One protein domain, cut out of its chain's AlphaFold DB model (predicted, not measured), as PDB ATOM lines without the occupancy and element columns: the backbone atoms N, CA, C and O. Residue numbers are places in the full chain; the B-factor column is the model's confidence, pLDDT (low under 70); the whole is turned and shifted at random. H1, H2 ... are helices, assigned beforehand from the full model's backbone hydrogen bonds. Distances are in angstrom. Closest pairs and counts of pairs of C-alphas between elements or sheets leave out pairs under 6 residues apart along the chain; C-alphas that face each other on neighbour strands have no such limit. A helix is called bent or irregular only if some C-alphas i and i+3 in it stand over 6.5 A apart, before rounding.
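Overview. This is residues 193 to 360 of the 438 residues of an uncharacterized protein of Phytophthora parasitica P10297 (UniProt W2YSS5). One very long helix, H7, is the spine of a rod, and six shorter helices lie along part of it. H1, H2 and H3 make a row along one side of H7; H5 and H6 pack on another side near its beginning, with H4 next to them, and residues 341 to 360 of H7 stick out alone at one end. The printed part has 168 residues with seven named helices, H1 to H7 in chain order, and no named strand: the class is all helix. It is extended, with a radius of gyration of the C-alphas of 28.0 A and spans of 106 by 29 by 22 A.

Along the chain. H1 is residues 197 to 206, 14.1 A long, beginning with C-alpha 197 at (-14.955, 14.806, 108.339). H2 is residues 209 to 217 and H3 residues 221 to 236, 22.1 A long. After them come H4, residues 249 to 254, H5, residues 258 to 262, and H6, residues 273 to 282, 14.2 A long. H7, residues 294 to 360, runs 98.6 A from C-alpha 294 at (23.396, 18.191, 64.331) to C-alpha 360 at (-33.579, -6.536, 140.943). H7 is neither bent nor irregular, but only just: C-alphas 352 and 355 are 6.4 A apart.

Arrangement. H7 is the hub, touching five helices. H1 touches residues 322 to 330 of H7, opposite ways at a shallow tilt of 32 degrees, only just short of steep; the closest C-alphas, of Glu 203 and Ser 326, are 5.1 A apart. H2 touches residues 318 to 323 of H7, about perpendicular at 88 degrees, closest at the C-alphas of Pro 209 and Glu 319, 6.3 A. H3 touches residues 297 to 312 of H7, opposite ways at a shallow tilt of 21 degrees, closest at the C-alphas of Leu 231 and Gln 304, 6.0 A. H5 touches residues 309 to 313 of H7, closest at the C-alphas of Met 262 and Ala 309, 5.0 A. H6 and H7 form a helical hairpin, closest at the C-alphas of Ile 279 and Gln 302, 6.5 A. H4 and H7 are apart; H4 and H5 only just touch, only at the corner, with 3 pairs of C-alphas within 8 A, closest at Leu 253 and Ile 261, 6.6 A. Every O i to N i+4 pair is within hydrogen-bond range in H1, H3, H4, H5 and H6, against 4 of 5 in H2 and 56 of 63 in H7.

Size, cuts and confidence. The two C-alphas farthest apart, of Gly 289 and Val 360, are 106.1 A apart. The printed part has no cut. The links H3 to H4 and H6 to H7 are long. Mean pLDDT of the printed part is 79.5; 30 residues are under 70, among them 288 to 293 and 345 to 360.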
ATOM      1  N   LEU A 193     -19.032  10.289 117.450       69.31
ATOM      2  CA  LEU A 193     -17.857   9.452 117.731       69.31
ATOM      3  C   LEU A 193     -17.204   8.872 116.468       69.31
ATOM      4  O   LEU A 193     -15.992   8.670 116.432       69.31
ATOM      5  N   TYR A 194     -18.022   8.542 115.471       69.94
ATOM      6  CA  TYR A 194     -17.582   7.918 114.223       69.94
ATOM      7  C   TYR A 194     -17.590   8.887 113.038       69.94
ATOM      8  O   TYR A 194     -17.412   8.448 111.900       69.94
ATOM      9  N   ASP A 195     -17.774  10.184 113.298       75.75
ATOM     10  CA  ASP A 195     -17.619  11.214 112.280       75.75
ATOM     11  C   ASP A 195     -16.133  11.385 111.939       75.75
ATOM     12  O   ASP A 195     -15.279  11.520 112.815       75.75
ATOM     13  N   MET A 196     -15.820  11.343 110.646       75.50
ATOM     14  CA  MET A 196     -14.455  11.431 110.121       75.50
ATOM     15  C   MET A 196     -14.415  12.488 109.008       75.50
ATOM     16  O   MET A 196     -14.152  12.161 107.846       75.50
ATOM     17  N   PRO A 197     -14.703  13.763 109.333       77.19
ATOM     18  CA  PRO A 197     -14.955  14.806 108.339       77.19
ATOM     19  C   PRO A 197     -13.739  15.069 107.447       77.19
ATOM     20  O   PRO A 197     -13.884  15.293 106.250       77.19
ATOM     21  N   GLU A 198     -12.532  14.973 108.000       77.25
ATOM     22  CA  GLU A 198     -11.271  15.157 107.272       77.25
ATOM     23  C   GLU A 198     -11.022  14.033 106.253       77.25
ATOM     24  O   GLU A 198     -10.567  14.283 105.137       77.25
ATOM     25  N   LEU A 199     -11.376  12.792 106.605       75.69
ATOM     26  CA  LEU A 199     -11.228  11.629 105.731       75.69
ATOM     27  C   LEU A 199     -12.203  11.697 104.547       75.69
ATOM     28  O   LEU A 199     -11.822  11.413 103.413       75.69
ATOM     29  N   PHE A 200     -13.447  12.111 104.793       80.12
ATOM     30  CA  PHE A 200     -14.449  12.260 103.736       80.12
ATOM     31  C   PHE A 200     -14.248  13.527 102.902       80.12
ATOM     32  O   PHE A 200     -14.529  13.520 101.705       80.12
ATOM     33  N   ALA A 201     -13.677  14.590 103.474       82.38
ATOM     34  CA  ALA A 201     -13.195  15.728 102.698       82.38
ATOM     35  C   ALA A 201     -12.093  15.301 101.711       82.38
ATOM     36  O   ALA A 201     -12.119  15.706 100.549       82.38
ATOM     37  N   LEU A 202     -11.178  14.419 102.136       78.25
ATOM     38  CA  LEU A 202     -10.160  13.841 101.260       78.25
ATOM     39  C   LEU A 202     -10.770  12.955 100.159       78.25
ATOM     40  O   LEU A 202     -10.301  12.995  99.024       78.25
ATOM     41  N   GLU A 203     -11.831  12.191 100.438       80.12
ATOM     42  CA  GLU A 203     -12.572  11.452  99.397       80.12
ATOM     43  C   GLU A 203     -13.175  12.393  98.347       80.12
ATOM     44  O   GLU A 203     -13.021  12.158  97.149       80.12
ATOM     45  N   ILE A 204     -13.817  13.479  98.786       83.88
ATOM     46  CA  ILE A 204     -14.436  14.468  97.893       83.88
ATOM     47  C   ILE A 204     -13.377  15.147  97.017       83.88
ATOM     48  O   ILE A 204     -13.594  15.309  95.816       83.88
ATOM     49  N   LEU A 205     -12.233  15.513  97.603       80.94
ATOM     50  CA  LEU A 205     -11.113  16.104  96.875       80.94
ATOM     51  C   LEU A 205     -10.527  15.111  95.860       80.94
ATOM     52  O   LEU A 205     -10.362  15.443  94.691       80.94
ATOM     53  N   THR A 206     -10.272  13.867  96.272       80.81
ATOM     54  CA  THR A 206      -9.708  12.819  95.398       80.81
ATOM     55  C   THR A 206     -10.677  12.327  94.318       80.81
ATOM     56  O   THR A 206     -10.236  11.780  93.310       80.81
ATOM     57  N   ALA A 207     -11.983  12.565  94.457       78.12
ATOM     58  CA  ALA A 207     -12.961  12.337  93.391       78.12
ATOM     59  C   ALA A 207     -12.853  13.360  92.240       78.12
ATOM     60  O   ALA A 207     -13.464  13.166  91.186       78.12
ATOM     61  N   ARG A 208     -12.081  14.443  92.421       84.56
ATOM     62  CA  ARG A 208     -11.815  15.479  91.415       84.56
ATOM     63  C   ARG A 208     -10.344  15.413  90.986       84.56
ATOM     64  O   ARG A 208      -9.496  16.049  91.611       84.56
ATOM     65  N   PRO A 209     -10.001  14.635  89.946       74.19
ATOM     66  CA  PRO A 209      -8.608  14.338  89.599       74.19
ATOM     67  C   PRO A 209      -7.780  15.592  89.271       74.19
ATOM     68  O   PRO A 209      -6.641  15.700  89.703       74.19
ATOM     69  N   GLU A 210      -8.359  16.576  88.581       77.94
ATOM     70  CA  GLU A 210      -7.648  17.811  88.215       77.94
ATOM     71  C   GLU A 210      -7.334  18.693  89.437       77.94
ATOM     72  O   GLU A 210      -6.205  19.154  89.595       77.94
ATOM     73  N   GLU A 211      -8.301  18.876  90.342       82.12
ATOM     74  CA  GLU A 211      -8.127  19.662  91.575       82.12
ATOM     75  C   GLU A 211      -7.177  18.955  92.557       82.12
ATOM     76  O   GLU A 211      -6.287  19.577  93.134       82.12
ATOM     77  N   SER A 212      -7.302  17.634  92.700       81.81
ATOM     78  CA  SER A 212      -6.474  16.844  93.622       81.81
ATOM     79  C   SER A 212      -5.011  16.746  93.206       81.81
ATOM     80  O   SER A 212      -4.144  16.744  94.077       81.81
ATOM     81  N   LEU A 213      -4.696  16.710  91.908       82.31
ATOM     82  CA  LEU A 213      -3.306  16.772  91.446       82.31
ATOM     83  C   LEU A 213      -2.634  18.092  91.849       82.31
ATOM     84  O   LEU A 213      -1.478  18.095  92.277       82.31
ATOM     85  N   ILE A 214      -3.362  19.204  91.750       84.81
ATOM     86  CA  ILE A 214      -2.861  20.529  92.123       84.81
ATOM     87  C   ILE A 214      -2.714  20.623  93.645       84.81
ATOM     88  O   ILE A 214      -1.645  20.971  94.140       84.81
ATOM     89  N   GLU A 215      -3.758  20.279  94.398       79.69
ATOM     90  CA  GLU A 215      -3.777  20.476  95.850       79.69
ATOM     91  C   GLU A 215      -2.899  19.479  96.622       79.69
ATOM     92  O   GLU A 215      -2.274  19.858  97.611       79.69
ATOM     93  N   LEU A 216      -2.814  18.218  96.180       79.50
ATOM     94  CA  LEU A 216      -2.067  17.173  96.898       79.50
ATOM     95  C   LEU A 216      -0.624  17.024  96.415       79.50
ATOM     96  O   LEU A 216       0.247  16.653  97.201       79.50
ATOM     97  N   PHE A 217      -0.367  17.287  95.132       84.44
ATOM     98  CA  PHE A 217       0.932  17.025  94.506       84.44
ATOM     99  C   PHE A 217       1.582  18.269  93.899       84.44
ATOM    100  O   PHE A 217       2.638  18.146  93.280       84.44
ATOM    101  N   ALA A 218       0.986  19.455  94.090       83.56
ATOM    102  CA  ALA A 218       1.459  20.712  93.511       83.56
ATOM    103  C   ALA A 218       1.683  20.607  91.992       83.56
ATOM    104  O   ALA A 218       2.621  21.197  91.446       83.56
ATOM    105  N   TRP A 219       0.844  19.816  91.312       86.31
ATOM    106  CA  TRP A 219       0.947  19.616  89.876       86.31
ATOM    107  C   TRP A 219       0.758  20.944  89.140       86.31
ATOM    108  O   TRP A 219      -0.216  21.660  89.374       86.31
ATOM    109  N   ASN A 220       1.683  21.260  88.236       88.44
ATOM    110  CA  ASN A 220       1.640  22.473  87.433       88.44
ATOM    111  C   ASN A 220       1.506  22.111  85.949       88.44
ATOM    112  O   ASN A 220       2.481  21.718  85.307       88.44
ATOM    113  N   GLU A 221       0.299  22.266  85.406       87.50
ATOM    114  CA  GLU A 221       0.016  21.965  83.998       87.50
ATOM    115  C   GLU A 221       0.749  22.911  83.033       87.50
ATOM    116  O   GLU A 221       1.139  22.492  81.944       87.50
ATOM    117  N   GLU A 222       0.984  24.164  83.432       90.31
ATOM    118  CA  GLU A 222       1.713  25.151  82.628       90.31
ATOM    119  C   GLU A 222       3.169  24.715  82.426       90.31
ATOM    120  O   GLU A 222       3.636  24.649  81.295       90.31
ATOM    121  N   PHE A 223       3.841  24.275  83.496       89.81
ATOM    122  CA  PHE A 223       5.220  23.772  83.433       89.81
ATOM    123  C   PHE A 223       5.374  22.586  82.467       89.81
ATOM    124  O   PHE A 223       6.321  22.524  81.683       89.81
ATOM    125  N   VAL A 224       4.436  21.634  82.503       88.81
ATOM    126  CA  VAL A 224       4.479  20.461  81.616       88.81
ATOM    127  C   VAL A 224       4.173  20.848  80.168       88.81
ATOM    128  O   VAL A 224       4.831  20.363  79.246       88.81
ATOM    129  N   THR A 225       3.220  21.758  79.969       89.94
ATOM    130  CA  THR A 225       2.859  22.276  78.644       89.94
ATOM    131  C   THR A 225       4.022  23.045  78.016       89.94
ATOM    132  O   THR A 225       4.333  22.826  76.847       89.94
ATOM    133  N   ASP A 226       4.721  23.877  78.789       92.12
ATOM    134  CA  ASP A 226       5.874  24.650  78.324       92.12
ATOM    135  C   ASP A 226       7.004  23.750  77.826       92.12
ATOM    136  O   ASP A 226       7.544  23.977  76.741       92.12
ATOM    137  N   HIS A 227       7.330  22.684  78.562       91.19
ATOM    138  CA  HIS A 227       8.366  21.738  78.147       91.19
ATOM    139  C   HIS A 227       7.973  20.902  76.926       91.19
ATOM    140  O   HIS A 227       8.837  20.560  76.109       91.19
ATOM    141  N   TYR A 228       6.685  20.597  76.762       91.06
ATOM    142  CA  TYR A 228       6.182  19.936  75.563       91.06
ATOM    143  C   TYR A 228       6.214  20.862  74.335       91.06
ATOM    144  O   TYR A 228       6.608  20.447  73.243       91.06
ATOM    145  N   GLU A 229       5.878  22.140  74.501       90.38
ATOM    146  CA  GLU A 229       6.007  23.138  73.435       90.38
ATOM    147  C   GLU A 229       7.477  23.466  73.120       90.38
ATOM    148  O   GLU A 229       7.826  23.692  71.961       90.38
ATOM    149  N   GLU A 230       8.368  23.433  74.112       89.94
ATOM    150  CA  GLU A 230       9.820  23.511  73.919       89.94
ATOM    151  C   GLU A 230      10.332  22.344  73.067       89.94
ATOM    152  O   GLU A 230      11.057  22.573  72.100       89.94
ATOM    153  N   LEU A 231       9.893  21.111  73.347       89.81
ATOM    154  CA  LEU A 231      10.210  19.941  72.523       89.81
ATOM    155  C   LEU A 231       9.768  20.137  71.067       89.81
ATOM    156  O   LEU A 231      10.546  19.895  70.141       89.81
ATOM    157  N   LYS A 232       8.534  20.607  70.851       88.56
ATOM    158  CA  LYS A 232       8.024  20.890  69.502       88.56
ATOM    159  C   LYS A 232       8.839  21.965  68.800       88.56
ATOM    160  O   LYS A 232       9.120  21.812  67.616       88.56
ATOM    161  N   LYS A 233       9.237  23.029  69.500       87.00
ATOM    162  CA  LYS A 233      10.109  24.068  68.935       87.00
ATOM    163  C   LYS A 233      11.458  23.472  68.544       87.00
ATOM    164  O   LYS A 233      11.815  23.555  67.377       87.00
ATOM    165  N   LEU A 234      12.136  22.773  69.456       83.81
ATOM    166  CA  LEU A 234      13.434  22.139  69.193       83.81
ATOM    167  C   LEU A 234      13.405  21.207  67.972       83.81
ATOM    168  O   LEU A 234      14.338  21.208  67.176       83.81
ATOM    169  N   ALA A 235      12.336  20.426  67.807       83.38
ATOM    170  CA  ALA A 235      12.226  19.475  66.707       83.38
ATOM    171  C   ALA A 235      11.708  20.095  65.397       83.38
ATOM    172  O   ALA A 235      12.179  19.733  64.319       83.38
ATOM    173  N   LEU A 236      10.730  21.005  65.455       82.56
ATOM    174  CA  LEU A 236       9.940  21.430  64.289       82.56
ATOM    175  C   LEU A 236      10.173  22.886  63.865       82.56
ATOM    176  O   LEU A 236       9.786  23.256  62.753       82.56
ATOM    177  N   VAL A 237      10.771  23.720  64.720       73.12
ATOM    178  CA  VAL A 237      10.942  25.158  64.480       73.12
ATOM    179  C   VAL A 237      12.302  25.629  64.991       73.12
ATOM    180  O   VAL A 237      12.458  25.979  66.157       73.12
ATOM    181  N   ASP A 238      13.264  25.746  64.084       66.44
ATOM    182  CA  ASP A 238      14.511  26.463  64.341       66.44
ATOM    183  C   ASP A 238      14.561  27.702  63.428       66.44
ATOM    184  O   ASP A 238      14.335  27.619  62.218       66.44
ATOM    185  N   SER A 239      14.759  28.880  64.026       60.38
ATOM    186  CA  SER A 239      14.804  30.164  63.317       60.38
ATOM    187  C   SER A 239      16.103  30.384  62.540       60.38
ATOM    188  O   SER A 239      16.147  31.252  61.669       60.38
ATOM    189  N   GLU A 240      17.154  29.628  62.850       65.75
ATOM    190  CA  GLU A 240      18.480  29.763  62.250       65.75
ATOM    191  C   GLU A 240      18.752  28.672  61.203       65.75
ATOM    192  O   GLU A 240      19.504  28.911  60.253       65.75
ATOM    193  N   VAL A 241      18.118  27.495  61.326       68.06
ATOM    194  CA  VAL A 241      18.373  26.327  60.465       68.06
ATOM    195  C   VAL A 241      17.087  25.605  60.055       68.06
ATOM    196  O   VAL A 241      16.191  25.363  60.853       68.06
ATOM    197  N   ALA A 242      16.990  25.196  58.786       73.88
ATOM    198  CA  ALA A 242      15.853  24.406  58.317       73.88
ATOM    199  C   ALA A 242      15.860  22.998  58.947       73.88
ATOM    200  O   ALA A 242      16.742  22.189  58.646       73.88
ATOM    201  N   THR A 243      14.860  22.706  59.784       80.06
ATOM    202  CA  THR A 243      14.697  21.385  60.415       80.06
ATOM    203  C   THR A 243      14.387  20.285  59.385       80.06
ATOM    204  O   THR A 243      13.550  20.496  58.497       80.06
ATOM    205  N   PRO A 244      15.019  19.101  59.497       79.12
ATOM    206  CA  PRO A 244      14.689  17.937  58.674       79.12
ATOM    207  C   PRO A 244      13.354  17.279  59.073       79.12
ATOM    208  O   PRO A 244      12.742  16.579  58.273       79.12
ATOM    209  N   TYR A 245      12.856  17.553  60.280       82.62
ATOM    210  CA  TYR A 245      11.720  16.850  60.882       82.62
ATOM    211  C   TYR A 245      10.353  17.488  60.585       82.62
ATOM    212  O   TYR A 245       9.306  16.911  60.892       82.62
ATOM    213  N   ASN A 246      10.320  18.659  59.949       77.50
ATOM    214  CA  ASN A 246       9.074  19.347  59.606       77.50
ATOM    215  C   ASN A 246       8.349  18.667  58.427       77.50
ATOM    216  O   ASN A 246       8.961  18.358  57.407       77.50
ATOM    217  N   LYS A 247       7.029  18.480  58.544       75.50
ATOM    218  CA  LYS A 247       6.147  17.762  57.598       75.50
ATOM    219  C   LYS A 247       6.525  16.295  57.368       75.50
ATOM    220  O   LYS A 247       6.314  15.765  56.279       75.50
ATOM    221  N   THR A 248       7.077  15.646  58.390       80.69
ATOM    222  CA  THR A 248       7.454  14.223  58.369       80.69
ATOM    223  C   THR A 248       6.762  13.449  59.499       80.69
ATOM    224  O   THR A 248       6.056  14.041  60.317       80.69
ATOM    225  N   ILE A 249       7.007  12.135  59.583       78.38
ATOM    226  CA  ILE A 249       6.504  11.249  60.652       78.38
ATOM    227  C   ILE A 249       6.817  11.765  62.072       78.38
ATOM    228  O   ILE A 249       6.039  11.562  62.998       78.38
ATOM    229  N   HIS A 250       7.899  12.528  62.233       82.69
ATOM    230  CA  HIS A 250       8.288  13.188  63.481       82.69
ATOM    231  C   HIS A 250       7.266  14.235  63.940       82.69
ATOM    232  O   HIS A 250       6.946  14.329  65.122       82.69
ATOM    233  N   GLN A 251       6.717  15.010  62.999       80.81
ATOM    234  CA  GLN A 251       5.657  15.974  63.281       80.81
ATOM    235  C   GLN A 251       4.337  15.270  63.607       80.81
ATOM    236  O   GLN A 251       3.570  15.768  64.428       80.81
ATOM    237  N   GLU A 252       4.065  14.122  62.985       81.94
ATOM    238  CA  GLU A 252       2.895  13.305  63.317       81.94
ATOM    239  C   GLU A 252       3.006  12.722  64.727       81.94
ATOM    240  O   GLU A 252       2.022  12.740  65.459       81.94
ATOM    241  N   LEU A 253       4.196  12.271  65.138       84.25
ATOM    242  CA  LEU A 253       4.468  11.799  66.495       84.25
ATOM    243  C   LEU A 253       4.319  12.929  67.528       84.25
ATOM    244  O   LEU A 253       3.576  12.781  68.494       84.25
ATOM    245  N   LEU A 254       4.946  14.086  67.302       84.81
ATOM    246  CA  LEU A 254       4.900  15.222  68.235       84.81
ATOM    247  C   LEU A 254       3.568  15.987  68.252       84.81
ATOM    248  O   LEU A 254       3.359  16.805  69.138       84.81
ATOM    249  N   ASN A 255       2.670  15.759  67.292       84.94
ATOM    250  CA  ASN A 255       1.297  16.280  67.323       84.94
ATOM    251  C   ASN A 255       0.266  15.197  67.667       84.94
ATOM    252  O   ASN A 255      -0.938  15.444  67.573       84.94
ATOM    253  N   SER A 256       0.721  13.997  68.026       84.00
ATOM    254  CA  SER A 256      -0.163  12.896  68.391       84.00
ATOM    255  C   SER A 256      -0.668  13.002  69.832       84.00
ATOM    256  O   SER A 256      -0.449  13.990  70.535       84.00
ATOM    257  N   THR A 257      -1.415  11.987  70.266       86.88
ATOM    258  CA  THR A 257      -1.887  11.888  71.645       86.88
ATOM    259  C   THR A 257      -0.712  11.702  72.604       86.88
ATOM    260  O   THR A 257       0.279  11.058  72.269       86.88
ATOM    261  N   ILE A 258      -0.853  12.194  73.838       86.12
ATOM    262  CA  ILE A 258       0.148  11.997  74.902       86.12
ATOM    263  C   ILE A 258       0.484  10.511  75.093       86.12
ATOM    264  O   ILE A 258       1.641  10.164  75.294       86.12
ATOM    265  N   GLN A 259      -0.502   9.627  74.930       85.69
ATOM    266  CA  GLN A 259      -0.294   8.179  74.964       85.69
ATOM    267  C   GLN A 259       0.745   7.712  73.936       85.69
ATOM    268  O   GLN A 259       1.651   6.973  74.287       85.69
ATOM    269  N   LYS A 260       0.648   8.183  72.689       85.44
ATOM    270  CA  LYS A 260       1.580   7.829  71.612       85.44
ATOM    271  C   LYS A 260       2.949   8.508  71.770       85.44
ATOM    272  O   LYS A 260       3.940   8.042  71.226       85.44
ATOM    273  N   ILE A 261       3.020   9.594  72.539       86.06
ATOM    274  CA  ILE A 261       4.290  10.218  72.933       86.06
ATOM    275  C   ILE A 261       4.980   9.422  74.036       86.06
ATOM    276  O   ILE A 261       6.201   9.397  74.055       86.06
ATOM    277  N   MET A 262       4.231   8.790  74.942       89.19
ATOM    278  CA  MET A 262       4.782   7.923  75.990       89.19
ATOM    279  C   MET A 262       5.117   6.507  75.498       89.19
ATOM    280  O   MET A 262       5.908   5.834  76.151       89.19
ATOM    281  N   ASP A 263       4.510   6.089  74.386       89.56
ATOM    282  CA  ASP A 263       4.620   4.762  73.760       89.56
ATOM    283  C   ASP A 263       4.786   4.911  72.228       89.56
ATOM    284  O   ASP A 263       3.832   4.734  71.456       89.56
ATOM    285  N   PRO A 264       5.960   5.385  71.769       84.88
ATOM    286  CA  PRO A 264       6.256   5.574  70.354       84.88
ATOM    287  C   PRO A 264       6.322   4.262  69.564       84.88
ATOM    288  O   PRO A 264       5.979   4.283  68.378       84.88
ATOM    289  N   ASP A 265       6.729   3.147  70.181       86.62
ATOM    290  CA  ASP A 265       6.820   1.841  69.511       86.62
ATOM    291  C   ASP A 265       5.487   1.060  69.510       86.62
ATOM    292  O   ASP A 265       5.311   0.116  68.731       86.62
ATOM    293  N   SER A 266       4.496   1.547  70.270       85.81
ATOM    294  CA  SER A 266       3.140   1.002  70.383       85.81
ATOM    295  C   SER A 266       3.096  -0.425  70.940       85.81
ATOM    296  O   SER A 266       2.194  -1.196  70.586       85.81
ATOM    297  N   ASP A 267       4.049  -0.792  71.802       86.94
ATOM    298  CA  ASP A 267       4.098  -2.097  72.467       86.94
ATOM    299  C   ASP A 267       3.186  -2.188  73.715       86.94
ATOM    300  O   ASP A 267       2.949  -3.282  74.249       86.94
ATOM    301  N   GLY A 268       2.597  -1.059  74.129       84.06
ATOM    302  CA  GLY A 268       1.685  -0.938  75.263       84.06
ATOM    303  C   GLY A 268       2.376  -0.743  76.616       84.06
ATOM    304  O   GLY A 268       1.686  -0.612  77.635       84.06
ATOM    305  N   GLN A 269       3.709  -0.726  76.660       87.56
ATOM    306  CA  GLN A 269       4.509  -0.328  77.812       87.56
ATOM    307  C   GLN A 269       4.923   1.136  77.649       87.56
ATOM    308  O   GLN A 269       5.204   1.609  76.562       87.56
ATOM    309  N   LEU A 270       4.907   1.897  78.746       87.88
ATOM    310  CA  LEU A 270       5.112   3.346  78.681       87.88
ATOM    311  C   LEU A 270       6.509   3.710  79.167       87.88
ATOM    312  O   LEU A 270       6.887   3.334  80.283       87.88
ATOM    313  N   VAL A 271       7.217   4.523  78.385       85.88
ATOM    314  CA  VAL A 271       8.498   5.150  78.749       85.88
ATOM    315  C   VAL A 271       9.548   4.111  79.167       85.88
ATOM    316  O   VAL A 271      10.156   4.177  80.241       85.88
ATOM    317  N   THR A 272       9.746   3.112  78.315       88.94
ATOM    318  CA  THR A 272      10.720   2.035  78.478       88.94
ATOM    319  C   THR A 272      12.045   2.342  77.778       88.94
ATOM    320  O   THR A 272      12.218   3.341  77.079       88.94
ATOM    321  N   SER A 273      13.037   1.466  77.965       87.94
ATOM    322  CA  SER A 273      14.299   1.565  77.221       87.94
ATOM    323  C   SER A 273      14.124   1.322  75.718       87.94
ATOM    324  O   SER A 273      14.929   1.840  74.950       87.94
ATOM    325  N   ASN A 274      13.096   0.573  75.301       88.31
ATOM    326  CA  ASN A 274      12.800   0.339  73.887       88.31
ATOM    327  C   ASN A 274      12.202   1.593  73.244       88.31
ATOM    328  O   ASN A 274      12.696   2.011  72.204       88.31
ATOM    329  N   ASP A 275      11.286   2.277  73.933       87.81
ATOM    330  CA  ASP A 275      10.735   3.567  73.493       87.81
ATOM    331  C   ASP A 275      11.824   4.620  73.292       87.81
ATOM    332  O   ASP A 275      11.848   5.371  72.319       87.81
ATOM    333  N   VAL A 276      12.776   4.654  74.225       87.94
ATOM    334  CA  VAL A 276      13.942   5.530  74.143       87.94
ATOM    335  C   VAL A 276      14.794   5.189  72.915       87.94
ATOM    336  O   VAL A 276      15.225   6.098  72.206       87.94
ATOM    337  N   LEU A 277      15.029   3.902  72.634       87.50
ATOM    338  CA  LEU A 277      15.760   3.451  71.442       87.50
ATOM    339  C   LEU A 277      15.011   3.763  70.140       87.50
ATOM    340  O   LEU A 277      15.648   4.150  69.157       87.50
ATOM    341  N   GLU A 278      13.686   3.645  70.137       87.12
ATOM    342  CA  GLU A 278      12.841   4.023  69.005       87.12
ATOM    343  C   GLU A 278      12.981   5.521  68.729       87.12
ATOM    344  O   GLU A 278      13.278   5.924  67.609       87.12
ATOM    345  N   ILE A 279      12.928   6.363  69.761       87.06
ATOM    346  CA  ILE A 279      13.121   7.814  69.632       87.06
ATOM    347  C   ILE A 279      14.539   8.182  69.195       87.06
ATOM    348  O   ILE A 279      14.709   9.105  68.392       87.06
ATOM    349  N   TYR A 280      15.558   7.452  69.661       85.56
ATOM    350  CA  TYR A 280      16.926   7.592  69.156       85.56
ATOM    351  C   TYR A 280      17.028   7.255  67.666       85.56
ATOM    352  O   TYR A 280      17.803   7.889  66.952       85.56
ATOM    353  N   THR A 281      16.255   6.275  67.200       83.44
ATOM    354  CA  THR A 281      16.237   5.832  65.801       83.44
ATOM    355  C   THR A 281      15.462   6.804  64.917       83.44
ATOM    356  O   THR A 281      15.923   7.136  63.827       83.44
ATOM    357  N   VAL A 282      14.324   7.293  65.412       82.44
ATOM    358  CA  VAL A 282      13.455   8.271  64.757       82.44
ATOM    359  C   VAL A 282      14.207   9.602  64.608       82.44
ATOM    360  O   VAL A 282      14.493  10.020  63.492       82.44
ATOM    361  N   PHE A 283      14.674  10.222  65.694       83.75
ATOM    362  CA  PHE A 283      15.379  11.513  65.634       83.75
ATOM    363  C   PHE A 283      16.889  11.377  65.361       83.75
ATOM    364  O   PHE A 283      17.712  11.757  66.195       83.75
ATOM    365  N   ASN A 284      17.269  10.862  64.189       83.06
ATOM    366  CA  ASN A 284      18.675  10.645  63.804       83.06
ATOM    367  C   ASN A 284      19.070  11.284  62.457       83.06
ATOM    368  O   ASN A 284      20.074  10.919  61.840       83.06
ATOM    369  N   GLU A 285      18.286  12.238  61.958       79.75
ATOM    370  CA  GLU A 285      18.570  12.889  60.680       79.75
ATOM    371  C   GLU A 285      19.658  13.968  60.795       79.75
ATOM    372  O   GLU A 285      19.835  14.632  61.823       79.75
ATOM    373  N   SER A 286      20.409  14.159  59.705       77.50
ATOM    374  CA  SER A 286      21.433  15.200  59.601       77.50
ATOM    375  C   SER A 286      20.813  16.559  59.266       77.50
ATOM    376  O   SER A 286      20.083  16.689  58.280       77.50
ATOM    377  N   TRP A 287      21.179  17.592  60.018       78.19
ATOM    378  CA  TRP A 287      20.665  18.949  59.836       78.19
ATOM    379  C   TRP A 287      21.399  19.690  58.709       78.19
ATOM    380  O   TRP A 287      22.632  19.730  58.666       78.19
ATOM    381  N   ARG A 288      20.658  20.301  57.773       69.44
ATOM    382  CA  ARG A 288      21.252  21.030  56.635       69.44
ATOM    383  C   ARG A 288      21.922  22.320  57.106       69.44
ATOM    384  O   ARG A 288      21.262  23.178  57.666       69.44
ATOM    385  N   GLY A 289      23.206  22.503  56.791       64.56
ATOM    386  CA  GLY A 289      23.936  23.746  57.088       64.56
ATOM    387  C   GLY A 289      24.619  23.785  58.459       64.56
ATOM    388  O   GLY A 289      25.237  24.791  58.790       64.56
ATOM    389  N   ILE A 290      24.570  22.688  59.220       65.38
ATOM    390  CA  ILE A 290      25.266  22.536  60.500       65.38
ATOM    391  C   ILE A 290      26.272  21.384  60.378       65.38
ATOM    392  O   ILE A 290      25.894  20.220  60.497       65.38
ATOM    393  N   SER A 291      27.559  21.674  60.163       57.06
ATOM    394  CA  SER A 291      28.602  20.658  60.365       57.06
ATOM    395  C   SER A 291      28.909  20.553  61.864       57.06
ATOM    396  O   SER A 291      29.177  21.562  62.511       57.06
ATOM    397  N   ASP A 292      28.828  19.340  62.410       61.28
ATOM    398  CA  ASP A 292      29.172  18.919  63.783       61.28
ATOM    399  C   ASP A 292      28.165  19.187  64.924       61.28
ATOM    400  O   ASP A 292      28.189  18.442  65.902       61.28
ATOM    401  N   LYS A 293      27.214  20.134  64.821       65.88
ATOM    402  CA  LYS A 293      26.197  20.357  65.892       65.88
ATOM    403  C   LYS A 293      24.861  19.613  65.713       65.88
ATOM    404  O   LYS A 293      24.024  19.644  66.610       65.88
ATOM    405  N   GLY A 294      24.646  18.929  64.586       73.50
ATOM    406  CA  GLY A 294      23.396  18.191  64.331       73.50
ATOM    407  C   GLY A 294      23.170  17.021  65.300       73.50
ATOM    408  O   GLY A 294      22.048  16.794  65.741       73.50
ATOM    409  N   LEU A 295      24.249  16.331  65.694       80.44
ATOM    410  CA  LEU A 295      24.197  15.269  66.704       80.44
ATOM    411  C   LEU A 295      23.789  15.824  68.077       80.44
ATOM    412  O   LEU A 295      22.927  15.253  68.734       80.44
ATOM    413  N   GLU A 296      24.357  16.965  68.479       83.44
ATOM    414  CA  GLU A 296      24.034  17.628  69.749       83.44
ATOM    415  C   GLU A 296      22.557  18.055  69.813       83.44
ATOM    416  O   GLU A 296      21.906  17.884  70.842       83.44
ATOM    417  N   LEU A 297      22.005  18.574  68.709       83.56
ATOM    418  CA  LEU A 297      20.589  18.944  68.611       83.56
ATOM    419  C   LEU A 297      19.665  17.724  68.693       83.56
ATOM    420  O   LEU A 297      18.699  17.752  69.454       83.56
ATOM    421  N   ASN A 298      19.987  16.636  67.987       86.50
ATOM    422  CA  ASN A 298      19.233  15.383  68.087       86.50
ATOM    423  C   ASN A 298      19.246  14.841  69.526       86.50
ATOM    424  O   ASN A 298      18.192  14.501  70.058       86.50
ATOM    425  N   THR A 299      20.399  14.870  70.205       86.69
ATOM    426  CA  THR A 299      20.501  14.488  71.623       86.69
ATOM    427  C   THR A 299      19.658  15.383  72.536       86.69
ATOM    428  O   THR A 299      19.020  14.875  73.459       86.69
ATOM    429  N   LYS A 300      19.595  16.698  72.282       88.19
ATOM    430  CA  LYS A 300      18.721  17.615  73.038       88.19
ATOM    431  C   LYS A 300      17.241  17.294  72.832       88.19
ATOM    432  O   LYS A 300      16.511  17.237  73.815       88.19
ATOM    433  N   ILE A 301      16.817  17.022  71.597       88.44
ATOM    434  CA  ILE A 301      15.435  16.620  71.285       88.44
ATOM    435  C   ILE A 301      15.077  15.317  72.004       88.44
ATOM    436  O   ILE A 301      14.047  15.247  72.663       88.44
ATOM    437  N   GLN A 302      15.945  14.306  71.937       89.62
ATOM    438  CA  GLN A 302      15.728  13.003  72.579       89.62
ATOM    439  C   GLN A 302      15.670  13.123  74.110       89.62
ATOM    440  O   GLN A 302      14.800  12.535  74.751       89.62
ATOM    441  N   THR A 303      16.559  13.928  74.700       89.75
ATOM    442  CA  THR A 303      16.582  14.188  76.149       89.75
ATOM    443  C   THR A 303      15.319  14.921  76.598       89.75
ATOM    444  O   THR A 303      14.705  14.538  77.592       89.75
ATOM    445  N   GLN A 304      14.904  15.940  75.845       90.62
ATOM    446  CA  GLN A 304      13.688  16.693  76.131       90.62
ATOM    447  C   GLN A 304      12.437  15.825  75.957       90.62
ATOM    448  O   GLN A 304      11.527  15.894  76.780       90.62
ATOM    449  N   TRP A 305      12.396  14.973  74.929       92.31
ATOM    450  CA  TRP A 305      11.311  14.012  74.744       92.31
ATOM    451  C   TRP A 305      11.206  13.071  75.941       92.31
ATOM    452  O   TRP A 305      10.119  12.929  76.493       92.31
ATOM    453  N   LEU A 306      12.327  12.495  76.396       90.88
ATOM    454  CA  LEU A 306      12.333  11.591  77.546       90.88
ATOM    455  C   LEU A 306      11.820  12.297  78.803       90.88
ATOM    456  O   LEU A 306      11.027  11.728  79.547       90.88
ATOM    457  N   PHE A 307      12.240  13.542  79.023       91.19
ATOM    458  CA  PHE A 307      11.773  14.343  80.149       91.19
ATOM    459  C   PHE A 307      10.256  14.583  80.094       91.19
ATOM    460  O   PHE A 307       9.554  14.315  81.067       91.19
ATOM    461  N   VAL A 308       9.726  15.002  78.941       90.06
ATOM    462  CA  VAL A 308       8.285  15.226  78.741       90.06
ATOM    463  C   VAL A 308       7.483  13.927  78.881       90.06
ATOM    464  O   VAL A 308       6.463  13.903  79.571       90.06
ATOM    465  N   ALA A 309       7.950  12.829  78.285       88.38
ATOM    466  CA  ALA A 309       7.316  11.518  78.392       88.38
ATOM    467  C   ALA A 309       7.283  11.032  79.851       88.38
ATOM    468  O   ALA A 309       6.251  10.556  80.328       88.38
ATOM    469  N   GLN A 310       8.374  11.225  80.603       89.62
ATOM    470  CA  GLN A 310       8.423  10.921  82.033       89.62
ATOM    471  C   GLN A 310       7.449  11.775  82.847       89.62
ATOM    472  O   GLN A 310       6.794  11.234  83.737       89.62
ATOM    473  N   LEU A 311       7.307  13.073  82.555       89.56
ATOM    474  CA  LEU A 311       6.346  13.942  83.245       89.56
ATOM    475  C   LEU A 311       4.906  13.447  83.063       89.56
ATOM    476  O   LEU A 311       4.195  13.258  84.051       89.56
ATOM    477  N   TYR A 312       4.489  13.163  81.827       90.00
ATOM    478  CA  TYR A 312       3.147  12.638  81.562       90.00
ATOM    479  C   TYR A 312       2.925  11.243  82.161       90.00
ATOM    480  O   TYR A 312       1.849  10.962  82.691       90.00
ATOM    481  N   TYR A 313       3.956  10.399  82.182       89.50
ATOM    482  CA  TYR A 313       3.882   9.097  82.836       89.50
ATOM    483  C   TYR A 313       3.711   9.212  84.360       89.50
ATOM    484  O   TYR A 313       2.934   8.466  84.962       89.50
ATOM    485  N   GLN A 314       4.385  10.172  85.005       88.19
ATOM    486  CA  GLN A 314       4.172  10.452  86.429       88.19
ATOM    487  C   GLN A 314       2.772  11.015  86.693       88.19
ATOM    488  O   GLN A 314       2.136  10.586  87.656       88.19
ATOM    489  N   LYS A 315       2.251  11.892  85.820       88.81
ATOM    490  CA  LYS A 315       0.862  12.381  85.899       88.81
ATOM    491  C   LYS A 315      -0.131  11.220  85.949       88.81
ATOM    492  O   LYS A 315      -0.921  11.121  86.883       88.81
ATOM    493  N   GLN A 316      -0.019  10.281  85.011       88.12
ATOM    494  CA  GLN A 316      -0.907   9.118  84.928       88.12
ATOM    495  C   GLN A 316      -0.813   8.210  86.169       88.12
ATOM    496  O   GLN A 316      -1.817   7.662  86.639       88.12
ATOM    497  N   LYS A 317       0.389   8.056  86.741       88.31
ATOM    498  CA  LYS A 317       0.576   7.329  88.007       88.31
ATOM    499  C   LYS A 317      -0.110   8.019  89.178       88.31
ATOM    500  O   LYS A 317      -0.737   7.331  89.985       88.31
ATOM    501  N   LEU A 318      -0.005   9.342  89.271       87.19
ATOM    502  CA  LEU A 318      -0.660  10.126  90.317       87.19
ATOM    503  C   LEU A 318      -2.185  10.049  90.195       87.19
ATOM    504  O   LEU A 318      -2.851   9.780  91.190       87.19
ATOM    505  N   GLU A 319      -2.736  10.165  88.987       87.00
ATOM    506  CA  GLU A 319      -4.175   9.995  88.732       87.00
ATOM    507  C   GLU A 319      -4.668   8.608  89.166       87.00
ATOM    508  O   GLU A 319      -5.680   8.476  89.859       87.00
ATOM    509  N   THR A 320      -3.909   7.561  88.832       86.69
ATOM    510  CA  THR A 320      -4.220   6.182  89.236       86.69
ATOM    511  C   THR A 320      -4.156   6.012  90.756       86.69
ATOM    512  O   THR A 320      -5.012   5.350  91.351       86.69
ATOM    513  N   TYR A 321      -3.156   6.614  91.402       83.75
ATOM    514  CA  TYR A 321      -3.004   6.599  92.854       83.75
ATOM    515  C   TYR A 321      -4.182   7.296  93.549       83.75
ATOM    516  O   TYR A 321      -4.789   6.710  94.443       83.75
ATOM    517  N   ILE A 322      -4.560   8.493  93.092       85.94
ATOM    518  CA  ILE A 322      -5.697   9.271  93.607       85.94
ATOM    519  C   ILE A 322      -7.000   8.474  93.480       85.94
ATOM    520  O   ILE A 322      -7.721   8.311  94.467       85.94
ATOM    521  N   ALA A 323      -7.270   7.901  92.303       83.69
ATOM    522  CA  ALA A 323      -8.457   7.078  92.072       83.69
ATOM    523  C   ALA A 323      -8.493   5.844  92.991       83.69
ATOM    524  O   ALA A 323      -9.543   5.462  93.512       83.69
ATOM    525  N   THR A 324      -7.329   5.238  93.235       82.94
ATOM    526  CA  THR A 324      -7.194   4.090  94.137       82.94
ATOM    527  C   THR A 324      -7.469   4.477  95.592       82.94
ATOM    528  O   THR A 324      -8.212   3.777  96.282       82.94
ATOM    529  N   VAL A 325      -6.916   5.600  96.059       79.50
ATOM    530  CA  VAL A 325      -7.139   6.126  97.417       79.50
ATOM    531  C   VAL A 325      -8.610   6.483  97.629       79.50
ATOM    532  O   VAL A 325      -9.198   6.018  98.605       79.50
ATOM    533  N   SER A 326      -9.231   7.204  96.691       81.88
ATOM    534  CA  SER A 326     -10.668   7.514  96.720       81.88
ATOM    535  C   SER A 326     -11.509   6.234  96.836       81.88
ATOM    536  O   SER A 326     -12.356   6.104  97.721       81.88
ATOM    537  N   GLY A 327     -11.188   5.212  96.032       80.94
ATOM    538  CA  GLY A 327     -11.856   3.911  96.081       80.94
ATOM    539  C   GLY A 327     -11.669   3.140  97.395       80.94
ATOM    540  O   GLY A 327     -12.540   2.346  97.761       80.94
ATOM    541  N   TYR A 328     -10.565   3.344  98.121       78.38
ATOM    542  CA  TYR A 328     -10.385   2.782  99.461       78.38
ATOM    543  C   TYR A 328     -11.192   3.539 100.513       78.38
ATOM    544  O   TYR A 328     -11.857   2.888 101.317       78.38
ATOM    545  N   ILE A 329     -11.177   4.875 100.492       77.19
ATOM    546  CA  ILE A 329     -11.918   5.697 101.458       77.19
ATOM    547  C   ILE A 329     -13.426   5.468 101.314       77.19
ATOM    548  O   ILE A 329     -14.112   5.224 102.306       77.19
ATOM    549  N   SER A 330     -13.926   5.381 100.080       79.50
ATOM    550  CA  SER A 330     -15.342   5.113  99.810       79.50
ATOM    551  C   SER A 330     -15.824   3.781 100.405       79.50
ATOM    552  O   SER A 330     -16.949   3.657 100.888       79.50
ATOM    553  N   LYS A 331     -14.946   2.769 100.481       81.38
ATOM    554  CA  LYS A 331     -15.258   1.477 101.117       81.38
ATOM    555  C   LYS A 331     -15.349   1.548 102.643       81.38
ATOM    556  O   LYS A 331     -15.856   0.597 103.233       81.38
ATOM    557  N   ILE A 332     -14.873   2.621 103.281       74.75
ATOM    558  CA  ILE A 332     -14.898   2.816 104.743       74.75
ATOM    559  C   ILE A 332     -16.262   3.350 105.216       74.75
ATOM    560  O   ILE A 332     -16.668   3.051 106.341       74.75
ATOM    561  N   HIS A 333     -17.020   4.029 104.346       75.31
ATOM    562  CA  HIS A 333     -18.371   4.523 104.642       75.31
ATOM    563  C   HIS A 333     -19.291   3.429 105.203       75.31
ATOM    564  O   HIS A 333     -19.883   3.582 106.272       75.31
ATOM    565  N   GLN A 334     -19.391   2.295 104.504       76.44
ATOM    566  CA  GLN A 334     -20.325   1.232 104.878       76.44
ATOM    567  C   GLN A 334     -19.968   0.555 106.219       76.44
ATOM    568  O   GLN A 334     -20.868   0.386 107.046       76.44
ATOM    569  N   PRO A 335     -18.695   0.197 106.494       74.56
ATOM    570  CA  PRO A 335     -18.267  -0.251 107.815       74.56
ATOM    571  C   PRO A 335     -18.563   0.743 108.938       74.56
ATOM    572  O   PRO A 335     -19.017   0.301 109.986       74.56
ATOM    573  N   LEU A 336     -18.344   2.052 108.744       74.38
ATOM    574  CA  LEU A 336     -18.620   3.069 109.772       74.38
ATOM    575  C   LEU A 336     -20.114   3.159 110.098       74.38
ATOM    576  O   LEU A 336     -20.482   3.141 111.271       74.38
ATOM    577  N   VAL A 337     -20.978   3.167 109.079       79.50
ATOM    578  CA  VAL A 337     -22.440   3.147 109.260       79.50
ATOM    579  C   VAL A 337     -22.882   1.900 110.031       79.50
ATOM    580  O   VAL A 337     -23.663   1.993 110.979       79.50
ATOM    581  N   ASP A 338     -22.362   0.728 109.664       75.81
ATOM    582  CA  ASP A 338     -22.670  -0.529 110.353       75.81
ATOM    583  C   ASP A 338     -22.160  -0.523 111.805       75.81
ATOM    584  O   ASP A 338     -22.824  -1.036 112.709       75.81
ATOM    585  N   LEU A 339     -21.010   0.110 112.058       69.12
ATOM    586  CA  LEU A 339     -20.446   0.247 113.395       69.12
ATOM    587  C   LEU A 339     -21.318   1.146 114.276       69.12
ATOM    588  O   LEU A 339     -21.686   0.702 115.359       69.12
ATOM    589  N   VAL A 340     -21.740   2.317 113.776       75.62
ATOM    590  CA  VAL A 340     -22.691   3.227 114.445       75.62
ATOM    591  C   VAL A 340     -23.964   2.478 114.837       75.62
ATOM    592  O   VAL A 340     -24.336   2.475 116.014       75.62
ATOM    593  N   ILE A 341     -24.595   1.783 113.880       76.81
ATOM    594  CA  ILE A 341     -25.835   1.020 114.104       76.81
ATOM    595  C   ILE A 341     -25.626  -0.052 115.179       76.81
ATOM    596  O   ILE A 341     -26.446  -0.193 116.089       76.81
ATOM    597  N   LYS A 342     -24.522  -0.803 115.110       71.38
ATOM    598  CA  LYS A 342     -24.215  -1.868 116.074       71.38
ATOM    599  C   LYS A 342     -23.926  -1.328 117.471       71.38
ATOM    600  O   LYS A 342     -24.426  -1.905 118.435       71.38
ATOM    601  N   THR A 343     -23.169  -0.239 117.606       67.19
ATOM    602  CA  THR A 343     -22.919   0.388 118.915       67.19
ATOM    603  C   THR A 343     -24.179   0.992 119.510       67.19
ATOM    604  O   THR A 343     -24.426   0.806 120.696       67.19
ATOM    605  N   GLN A 344     -25.038   1.604 118.694       71.44
ATOM    606  CA  GLN A 344     -26.321   2.123 119.158       71.44
ATOM    607  C   GLN A 344     -27.272   0.993 119.578       71.44
ATOM    608  O   GLN A 344     -27.987   1.111 120.570       71.44
ATOM    609  N   ALA A 345     -27.271  -0.138 118.868       66.62
ATOM    610  CA  ALA A 345     -28.018  -1.325 119.277       66.62
ATOM    611  C   ALA A 345     -27.484  -1.925 120.591       66.62
ATOM    612  O   ALA A 345     -28.271  -2.392 121.414       66.62
ATOM    613  N   MET A 346     -26.165  -1.892 120.802       59.59
ATOM    614  CA  MET A 346     -25.528  -2.346 122.039       59.59
ATOM    615  C   MET A 346     -25.868  -1.434 123.224       59.59
ATOM    616  O   MET A 346     -26.309  -1.945 124.248       59.59
ATOM    617  N   GLU A 347     -25.755  -0.111 123.066       63.75
ATOM    618  CA  GLU A 347     -26.160   0.864 124.090       63.75
ATOM    619  C   GLU A 347     -27.654   0.733 124.406       63.75
ATOM    620  O   GLU A 347     -28.040   0.695 125.567       63.75
ATOM    621  N   ASN A 348     -28.511   0.570 123.391       64.75
ATOM    622  CA  ASN A 348     -29.940   0.332 123.605       64.75
ATOM    623  C   ASN A 348     -30.209  -0.945 124.407       64.75
ATOM    624  O   ASN A 348     -31.071  -0.937 125.283       64.75
ATOM    625  N   ALA A 349     -29.493  -2.034 124.120       55.31
ATOM    626  CA  ALA A 349     -29.623  -3.274 124.877       55.31
ATOM    627  C   ALA A 349     -29.155  -3.096 126.331       55.31
ATOM    628  O   ALA A 349     -29.831  -3.554 127.247       55.31
ATOM    629  N   GLU A 350     -28.045  -2.394 126.556       54.50
ATOM    630  CA  GLU A 350     -27.542  -2.071 127.895       54.50
ATOM    631  C   GLU A 350     -28.526  -1.184 128.674       54.50
ATOM    632  O   GLU A 350     -28.869  -1.483 129.818       54.50
ATOM    633  N   PHE A 351     -29.075  -0.155 128.032       60.81
ATOM    634  CA  PHE A 351     -30.056   0.746 128.635       60.81
ATOM    635  C   PHE A 351     -31.369   0.025 128.973       60.81
ATOM    636  O   PHE A 351     -31.963   0.263 130.022       60.81
ATOM    637  N   GLN A 352     -31.805  -0.906 128.117       54.50
ATOM    638  CA  GLN A 352     -32.961  -1.767 128.391       54.50
ATOM    639  C   GLN A 352     -32.711  -2.750 129.538       54.50
ATOM    640  O   GLN A 352     -33.666  -3.150 130.199       54.50
ATOM    641  N   LEU A 353     -31.458  -3.139 129.784       49.16
ATOM    642  CA  LEU A 353     -31.074  -4.015 130.894       49.16
ATOM    643  C   LEU A 353     -30.871  -3.256 132.206       49.16
ATOM    644  O   LEU A 353     -31.059  -3.847 133.268       49.16
ATOM    645  N   LYS A 354     -30.559  -1.957 132.148       57.44
ATOM    646  CA  LYS A 354     -30.363  -1.108 133.326       57.44
ATOM    647  C   LYS A 354     -31.582  -1.128 134.252       57.44
ATOM    648  O   LYS A 354     -31.451  -1.535 135.399       57.44
ATOM    649  N   ALA A 355     -32.776  -0.811 133.750       55.06
ATOM    650  CA  ALA A 355     -33.984  -0.772 134.583       55.06
ATOM    651  C   ALA A 355     -34.333  -2.130 135.246       55.06
ATOM    652  O   ALA A 355     -34.604  -2.150 136.446       55.06
ATOM    653  N   PRO A 356     -34.284  -3.282 134.545       48.34
ATOM    654  CA  PRO A 356     -34.411  -4.597 135.174       48.34
ATOM    655  C   PRO A 356     -33.337  -4.906 136.226       48.34
ATOM    656  O   PRO A 356     -33.660  -5.467 137.271       48.34
ATOM    657  N   VAL A 357     -32.070  -4.557 135.979       53.00
ATOM    658  CA  VAL A 357     -30.960  -4.795 136.922       53.00
ATOM    659  C   VAL A 357     -31.099  -3.922 138.173       53.00
ATOM    660  O   VAL A 357     -30.906  -4.408 139.291       53.00
ATOM    661  N   GLU A 358     -31.492  -2.661 138.010       53.94
ATOM    662  CA  GLU A 358     -31.790  -1.742 139.111       53.94
ATOM    663  C   GLU A 358     -32.997  -2.223 139.919       53.94
ATOM    664  O   GLU A 358     -32.903  -2.351 141.139       53.94
ATOM    665  N   PHE A 359     -34.082  -2.626 139.249       53.69
ATOM    666  CA  PHE A 359     -35.255  -3.222 139.891       53.69
ATOM    667  C   PHE A 359     -34.898  -4.458 140.729       53.69
ATOM    668  O   PHE A 359     -35.372  -4.598 141.860       53.69
ATOM    669  N   VAL A 360     -34.055  -5.355 140.206       52.12
ATOM    670  CA  VAL A 360     -33.579  -6.536 140.943       52.12
ATOM    671  C   VAL A 360     -32.737  -6.119 142.148       52.12
ATOM    672  O   VAL A 360     -32.947  -6.642 143.237       52.12
TER     673      VAL A 360